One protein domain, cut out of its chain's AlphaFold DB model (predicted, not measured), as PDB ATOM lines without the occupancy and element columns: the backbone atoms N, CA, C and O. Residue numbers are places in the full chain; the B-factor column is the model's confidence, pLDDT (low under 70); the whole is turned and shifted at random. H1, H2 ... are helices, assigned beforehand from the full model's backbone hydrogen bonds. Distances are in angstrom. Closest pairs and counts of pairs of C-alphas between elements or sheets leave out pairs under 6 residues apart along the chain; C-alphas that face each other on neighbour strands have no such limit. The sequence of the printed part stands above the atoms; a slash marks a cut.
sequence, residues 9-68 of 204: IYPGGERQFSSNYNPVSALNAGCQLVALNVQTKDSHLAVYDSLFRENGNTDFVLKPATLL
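AT A GLANCE: This is residues 9 to 68 of the 204 residues of a protein of Daphnia pulex (UniProt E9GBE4). There is little regular structure here: an elongated run of mostly loop, with helix H2 along one side, the short helix H1 close to it but not clearly touching, and the short helix H3 apart from H2. The loop of residues 9 to 23 reaches one end, at Gln 16, and H3 lies at the other. The printed part has 60 residues, 20 of them in three named helices, in the order H1, H2, H3, with no named strand; the class is all helix. It is compact, with a radius of gyration of the C-alphas of 12.0 A, and spans 36 by 22 by 15 A.

HOW THE PARTS SIT: H2, residues 43 to 53, and H1, residues 24 to 28, are close but not clearly touching; their closest C-alphas, of Val 24 and Tyr 48, are 7.6 A apart. H3, residues 65 to 68, is apart from H2 and only just apart from H1, at 8.1 A. The O i to N i+4 pair of H1 is within hydrogen-bond range, as are 5 of 7 in H2; H3 is too short for one.

IN THESE COORDINATES: H2 is 14.8 A long, from C-alpha 43 at (81.588, 150.580, 49.726). H1 measures 6.0 A and H3 5.0 A, ending at C-alpha 68 (73.467, 132.036, 68.465).

THE WHOLE: The C-alphas of Gln 16 and Ala 65, the farthest apart, are 36.6 A apart. The printed part has no cut, and both links are long. No printed residue is under 70 in pLDDT.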
ATOM      1  N   ILE A   9      86.322 144.622  66.762       95.38
ATOM      2  CA  ILE A   9      87.298 144.616  65.672       95.38
ATOM      3  C   ILE A   9      87.464 146.060  65.207       95.38
ATOM      4  O   ILE A   9      86.519 146.844  65.278       95.38
ATOM      5  N   TYR A  10      88.674 146.420  64.795       93.50
ATOM      6  CA  TYR A  10      89.026 147.749  64.310       93.50
ATOM      7  C   TYR A  10      89.965 147.640  63.097       93.50
ATOM      8  O   TYR A  10      90.574 146.583  62.889       93.50
ATOM      9  N   PRO A  11      90.085 148.696  62.274       90.50
ATOM     10  CA  PRO A  11      90.995 148.701  61.135       90.50
ATOM     11  C   PRO A  11      92.450 148.524  61.591       90.50
ATOM     12  O   PRO A  11      92.870 149.124  62.575       90.50
ATOM     13  N   GLY A  12      93.231 147.712  60.873       86.38
ATOM     14  CA  GLY A  12      94.657 147.535  61.174       86.38
ATOM     15  C   GLY A  12      95.454 148.839  61.027       86.38
ATOM     16  O   GLY A  12      95.136 149.655  60.163       86.38
ATOM     17  N   GLY A  13      96.507 149.003  61.839       78.81
ATOM     18  CA  GLY A  13      97.304 150.240  61.922       78.81
ATOM     19  C   GLY A  13      97.955 150.692  60.608       78.81
ATOM     20  O   GLY A  13      98.169 151.881  60.408       78.81
ATOM     21  N   GLU A  14      98.170 149.770  59.667       80.19
ATOM     22  CA  GLU A  14      98.690 150.053  58.318       80.19
ATOM     23  C   GLU A  14      97.754 150.933  57.462       80.19
ATOM     24  O   GLU A  14      98.151 151.477  56.433       80.19
ATOM     25  N   ARG A  15      96.483 151.100  57.857       76.94
ATOM     26  CA  ARG A  15      95.477 151.893  57.126       76.94
ATOM     27  C   ARG A  15      95.606 153.386  57.436       76.94
ATOM     28  O   ARG A  15      94.649 154.026  57.862       76.94
ATOM     29  N   GLN A  16      96.786 153.943  57.164       74.56
ATOM     30  CA  GLN A  16      97.147 155.338  57.452       74.56
ATOM     31  C   GLN A  16      96.212 156.357  56.771       74.56
ATOM     32  O   GLN A  16      95.966 157.433  57.306       74.56
ATOM     33  N   PHE A  17      95.605 155.986  55.638       83.00
ATOM     34  CA  PHE A  17      94.624 156.805  54.912       83.00
ATOM     35  C   PHE A  17      93.162 156.540  55.315       83.00
ATOM     36  O   PHE A  17      92.245 156.864  54.567       83.00
ATOM     37  N   SER A  18      92.919 155.925  56.478       87.38
ATOM     38  CA  SER A  18      91.575 155.665  57.020       87.38
ATOM     39  C   SER A  18      90.656 154.803  56.137       87.38
ATOM     40  O   SER A  18      89.435 154.858  56.279       87.38
ATOM     41  N   SER A  19      91.194 153.970  55.243       89.06
ATOM     42  CA  SER A  19      90.378 153.044  54.444       89.06
ATOM     43  C   SER A  19      89.685 151.996  55.324       89.06
ATOM     44  O   SER A  19      90.272 151.525  56.302       89.06
ATOM     45  N   ASN A  20      88.465 151.571  54.979       93.06
ATOM     46  CA  ASN A  20      87.786 150.504  55.718       93.06
ATOM     47  C   ASN A  20      88.187 149.110  55.231       93.06
ATOM     48  O   ASN A  20      88.595 148.903  54.085       93.06
ATOM     49  N   TYR A  21      88.107 148.129  56.127       93.00
ATOM     50  CA  TYR A  21      88.150 146.713  55.764       93.00
ATOM     51  C   TYR A  21      86.734 146.218  55.449       93.00
ATOM     52  O   TYR A  21      85.761 146.876  55.808       93.00
ATOM     53  N   ASN A  22      86.605 145.049  54.811       92.75
ATOM     54  CA  ASN A  22      85.289 144.459  54.568       92.75
ATOM     55  C   ASN A  22      84.647 144.005  55.903       92.75
ATOM     56  O   ASN A  22      85.139 143.044  56.507       92.75
ATOM     57  N   PRO A  23      83.548 144.638  56.357       95.19
ATOM     58  CA  PRO A  23      82.915 144.329  57.639       95.19
ATOM     59  C   PRO A  23      82.222 142.963  57.642       95.19
ATOM     60  O   PRO A  23      82.100 142.341  58.696       95.19
ATOM     61  N   VAL A  24      81.809 142.460  56.474       94.25
ATOM     62  CA  VAL A  24      80.982 141.253  56.339       94.25
ATOM     63  C   VAL A  24      81.696 140.022  56.892       94.25
ATOM     64  O   VAL A  24      81.088 139.193  57.556       94.25
ATOM     65  N   SER A  25      83.020 139.932  56.734       92.38
ATOM     66  CA  SER A  25      83.791 138.815  57.300       92.38
ATOM     67  C   SER A  25      83.727 138.766  58.834       92.38
ATOM     68  O   SER A  25      83.631 137.686  59.416       92.38
ATOM     69  N   ALA A  26      83.750 139.927  59.494       94.81
ATOM     70  CA  ALA A  26      83.627 140.032  60.947       94.81
ATOM     71  C   ALA A  26      82.197 139.729  61.424       94.81
ATOM     72  O   ALA A  26      82.017 139.002  62.407       94.81
ATOM     73  N   LEU A  27      81.197 140.243  60.702       95.06
ATOM     74  CA  LEU A  27      79.779 139.981  60.960       95.06
ATOM     75  C   LEU A  27      79.452 138.488  60.823       95.06
ATOM     76  O   LEU A  27      78.826 137.917  61.714       95.06
ATOM     77  N   ASN A  28      79.982 137.822  59.795       92.44
ATOM     78  CA  ASN A  28      79.785 136.389  59.553       92.44
ATOM     79  C   ASN A  28      80.441 135.508  60.624       92.44
ATOM     80  O   ASN A  28      79.983 134.396  60.881       92.44
ATOM     81  N   ALA A  29      81.477 136.010  61.305       92.38
ATOM     82  CA  ALA A  29      82.054 135.375  62.493       92.38
ATOM     83  C   ALA A  29      81.254 135.665  63.788       92.38
ATOM     84  O   ALA A  29      81.553 135.127  64.862       92.38
ATOM     85  N   GLY A  30      80.232 136.519  63.710       94.19
ATOM     86  CA  GLY A  30      79.366 136.936  64.810       94.19
ATOM     87  C   GLY A  30      79.931 138.040  65.696       94.19
ATOM     88  O   GLY A  30      79.435 138.211  66.813       94.19
ATOM     89  N   CYS A  31      80.962 138.755  65.238       96.38
ATOM     90  CA  CYS A  31      81.502 139.908  65.955       96.38
ATOM     91  C   CYS A  31      80.495 141.060  65.914       96.38
ATOM     92  O   CYS A  31      79.897 141.325  64.877       96.38
ATOM     93  N   GLN A  32      80.307 141.728  67.050       95.75
ATOM     94  CA  GLN A  32      79.239 142.712  67.233       95.75
ATOM     95  C   GLN A  32      79.742 144.143  67.048       95.75
ATOM     96  O   GLN A  32      79.082 144.959  66.419       95.75
ATOM     97  N   LEU A  33      80.929 144.448  67.580       96.56
ATOM     98  CA  LEU A  33      81.491 145.796  67.577       96.56
ATOM     99  C   LEU A  33      82.498 145.923  66.424       96.56
ATOM    100  O   LEU A  33      83.712 145.918  66.628       96.56
ATOM    101  N   VAL A  34      81.989 145.958  65.192       97.00
ATOM    102  CA  VAL A  34      82.786 146.043  63.955       97.00
ATOM    103  C   VAL A  34      83.061 147.516  63.642       97.00
ATOM    104  O   VAL A  34      82.274 148.173  62.973       97.00
ATOM    105  N   ALA A  35      84.155 148.060  64.175       96.38
ATOM    106  CA  ALA A  35      84.455 149.483  64.051       96.38
ATOM    107  C   ALA A  35      85.011 149.825  62.662       96.38
ATOM    108  O   ALA A  35      86.020 149.264  62.234       96.38
ATOM    109  N   LEU A  36      84.381 150.796  62.002       95.75
ATOM    110  CA  LEU A  36      84.811 151.372  60.730       95.75
ATOM    111  C   LEU A  36      85.106 152.872  60.885       95.75
ATOM    112  O   LEU A  36      84.589 153.543  61.778       95.75
ATOM    113  N   ASN A  37      85.924 153.399  59.982       94.69
ATOM    114  CA  ASN A  37      86.177 154.819  59.785       94.69
ATOM    115  C   ASN A  37      84.968 155.462  59.093       94.69
ATOM    116  O   ASN A  37      84.871 155.470  57.865       94.69
ATOM    117  N   VAL A  38      84.031 155.994  59.880       92.38
ATOM    118  CA  VAL A  38      82.778 156.599  59.383       92.38
ATOM    119  C   VAL A  38      82.989 157.852  58.525       92.38
ATOM    120  O   VAL A  38      82.105 158.211  57.741       92.38
ATOM    121  N   GLN A  39      84.145 158.509  58.660       91.56
ATOM    122  CA  GLN A  39      84.585 159.624  57.819       91.56
ATOM    123  C   GLN A  39      84.903 159.180  56.386       91.56
ATOM    124  O   GLN A  39      84.775 159.969  55.452       91.56
ATOM    125  N   THR A  40      85.273 157.909  56.203       91.00
ATOM    126  CA  THR A  40      85.585 157.326  54.901       91.00
ATOM    127  C   THR A  40      84.329 156.682  54.332       91.00
ATOM    128  O   THR A  40      83.960 155.563  54.691       91.00
ATOM    129  N   LYS A  41      83.651 157.402  53.436       89.94
ATOM    130  CA  LYS A  41      82.462 156.904  52.739       89.94
ATOM    131  C   LYS A  41      82.875 155.996  51.583       89.94
ATOM    132  O   LYS A  41      83.043 156.434  50.453       89.94
ATOM    133  N   ASP A  42      83.115 154.732  51.897       89.75
ATOM    134  CA  ASP A  42      83.452 153.706  50.917       89.75
ATOM    135  C   ASP A  42      82.372 152.620  50.840       89.75
ATOM    136  O   ASP A  42      81.392 152.606  51.589       89.75
ATOM    137  N   SER A  43      82.540 151.680  49.907       89.50
ATOM    138  CA  SER A  43      81.588 150.580  49.726       89.50
ATOM    139  C   SER A  43      81.477 149.664  50.944       89.50
ATOM    140  O   SER A  43      80.475 148.973  51.093       89.50
ATOM    141  N   HIS A  44      82.502 149.619  51.796       93.62
ATOM    142  CA  HIS A  44      82.476 148.812  53.008       93.62
ATOM    143  C   HIS A  44      81.592 149.456  54.067       93.62
ATOM    144  O   HIS A  44      80.761 148.765  54.655       93.62
ATOM    145  N   LEU A  45      81.707 150.774  54.247       94.81
ATOM    146  CA  LEU A  45      80.779 151.516  55.087       94.81
ATOM    147  C   LEU A  45      79.349 151.434  54.541       94.81
ATOM    148  O   LEU A  45      78.442 151.240  55.334       94.81
ATOM    149  N   ALA A  46      79.148 151.486  53.218       93.50
ATOM    150  CA  ALA A  46      77.822 151.349  52.599       93.50
ATOM    151  C   ALA A  46      77.106 150.046  52.994       93.50
ATOM    152  O   ALA A  46      75.930 150.043  53.346       93.50
ATOM    153  N   VAL A  47      77.830 148.923  52.939       95.38
ATOM    154  CA  VAL A  47      77.302 147.604  53.321       95.38
ATOM    155  C   VAL A  47      77.096 147.505  54.832       95.38
ATOM    156  O   VAL A  47      76.147 146.877  55.284       95.38
ATOM    157  N   TYR A  48      77.974 148.116  55.630       95.88
ATOM    158  CA  TYR A  48      77.809 148.126  57.082       95.88
ATOM    159  C   TYR A  48      76.594 148.949  57.518       95.88
ATOM    160  O   TYR A  48      75.802 148.489  58.332       95.88
ATOM    161  N   ASP A  49      76.441 150.144  56.954       95.06
ATOM    162  CA  ASP A  49      75.347 151.069  57.236       95.06
ATOM    163  C   ASP A  49      73.990 150.465  56.855       95.06
ATOM    164  O   ASP A  49      73.032 150.553  57.625       95.06
ATOM    165  N   SER A  50      73.919 149.747  55.724       95.12
ATOM    166  CA  SER A  50      72.670 149.120  55.287       95.12
ATOM    167  C   SER A  50      72.117 148.088  56.263       95.12
ATOM    168  O   SER A  50      70.900 147.947  56.338       95.12
ATOM    169  N   LEU A  51      72.964 147.417  57.051       95.75
ATOM    170  CA  LEU A  51      72.517 146.489  58.092       95.75
ATOM    171  C   LEU A  51      71.558 147.168  59.082       95.75
ATOM    172  O   LEU A  51      70.543 146.592  59.461       95.75
ATOM    173  N   PHE A  52      71.882 148.397  59.475       95.50
ATOM    174  CA  PHE A  52      71.159 149.184  60.471       95.50
ATOM    175  C   PHE A  52      70.019 149.987  59.842       95.50
ATOM    176  O   PHE A  52      68.885 149.977  60.331       95.50
ATOM    177  N   ARG A  53      70.305 150.637  58.707       94.06
ATOM    178  CA  ARG A  53      69.369 151.472  57.945       94.06
ATOM    179  C   ARG A  53      68.155 150.677  57.468       94.06
ATOM    180  O   ARG A  53      67.020 151.090  57.699       94.06
ATOM    181  N   GLU A  54      68.379 149.503  56.878       93.75
ATOM    182  CA  GLU A  54      67.311 148.631  56.363       93.75
ATOM    183  C   GLU A  54      66.556 147.890  57.474       93.75
ATOM    184  O   GLU A  54      65.544 147.250  57.207       93.75
ATOM    185  N   ASN A  55      67.018 147.973  58.723       93.00
ATOM    186  CA  ASN A  55      66.341 147.406  59.887       93.00
ATOM    187  C   ASN A  55      65.613 148.485  60.714       93.00
ATOM    188  O   ASN A  55      65.548 148.411  61.939       93.00
ATOM    189  N   GLY A  56      65.086 149.513  60.040       91.88
ATOM    190  CA  GLY A  56      64.333 150.599  60.671       91.88
ATOM    191  C   GLY A  56      65.199 151.711  61.270       91.88
ATOM    192  O   GLY A  56      64.732 152.403  62.169       91.88
ATOM    193  N   ASN A  57      66.429 151.900  60.774       92.62
ATOM    194  CA  ASN A  57      67.411 152.859  61.307       92.62
ATOM    195  C   ASN A  57      67.700 152.650  62.805       92.62
ATOM    196  O   ASN A  57      67.661 153.590  63.596       92.62
ATOM    197  N   THR A  58      67.953 151.401  63.191       94.31
ATOM    198  CA  THR A  58      68.302 151.019  64.568       94.31
ATOM    199  C   THR A  58      69.810 150.913  64.743       94.31
ATOM    200  O   THR A  58      70.500 150.515  63.816       94.31
ATOM    201  N   ASP A  59      70.318 151.144  65.951       92.06
ATOM    202  CA  ASP A  59      71.731 150.914  66.286       92.06
ATOM    203  C   ASP A  59      72.043 149.439  66.610       92.06
ATOM    204  O   ASP A  59      73.204 149.049  66.758       92.06
ATOM    205  N   PHE A  60      71.011 148.595  66.732       95.00
ATOM    206  CA  PHE A  60      71.146 147.188  67.113       95.00
ATOM    207  C   PHE A  60      70.328 146.273  66.206       95.00
ATOM    208  O   PHE A  60      69.112 146.418  66.075       95.00
ATOM    209  N   VAL A  61      71.000 145.264  65.647       95.25
ATOM    210  CA  VAL A  61      70.391 144.202  64.837       95.25
ATOM    211  C   VAL A  61      70.659 142.856  65.499       95.25
ATOM    212  O   VAL A  61      71.789 142.552  65.898       95.25
ATOM    213  N   LEU A  62      69.611 142.045  65.650       94.19
ATOM    214  CA  LEU A  62      69.734 140.723  66.248       94.19
ATOM    215  C   LEU A  62      70.561 139.811  65.334       94.19
ATOM    216  O   LEU A  62      70.314 139.719  64.134       94.19
ATOM    217  N   LYS A  63      71.537 139.101  65.910       94.31
ATOM    218  CA  LYS A  63      72.314 138.111  65.156       94.31
ATOM    219  C   LYS A  63      71.407 136.979  64.669       94.31
ATOM    220  O   LYS A  63      70.545 136.541  65.434       94.31
ATOM    221  N   PRO A  64      71.669 136.413  63.481       92.44
ATOM    222  CA  PRO A  64      70.933 135.246  63.035       92.44
ATOM    223  C   PRO A  64      71.054 134.068  64.004       92.44
ATOM    224  O   PRO A  64      72.089 133.874  64.654       92.44
ATOM    225  N   ALA A  65      70.004 133.248  64.064       91.81
ATOM    226  CA  ALA A  65      69.920 132.110  64.979       91.81
ATOM    227  C   ALA A  65      71.103 131.137  64.822       91.81
ATOM    228  O   ALA A  65      71.611 130.635  65.822       91.81
ATOM    229  N   THR A  66      71.618 130.963  63.602       90.88
ATOM    230  CA  THR A  66      72.795 130.133  63.283       90.88
ATOM    231  C   THR A  66      74.087 130.609  63.964       90.88
ATOM    232  O   THR A  66      74.988 129.812  64.226       90.88
ATOM    233  N   LEU A  67      74.195 131.896  64.319       91.44
ATOM    234  CA  LEU A  67      75.320 132.434  65.097       91.44
ATOM    235  C   LEU A  67      75.101 132.334  66.614       91.44
ATOM    236  O   LEU A  67      76.058 132.442  67.388       91.44
ATOM    237  N   LEU A  68      73.858 132.130  67.056       91.44
ATOM    238  CA  LEU A  68      73.467 132.036  68.465       91.44
ATOM    239  C   LEU A  68      73.418 130.581  68.943       91.44
ATOM    240  O   LEU A  68      73.957 130.264  70.005       91.44
TER     241      LEU A  68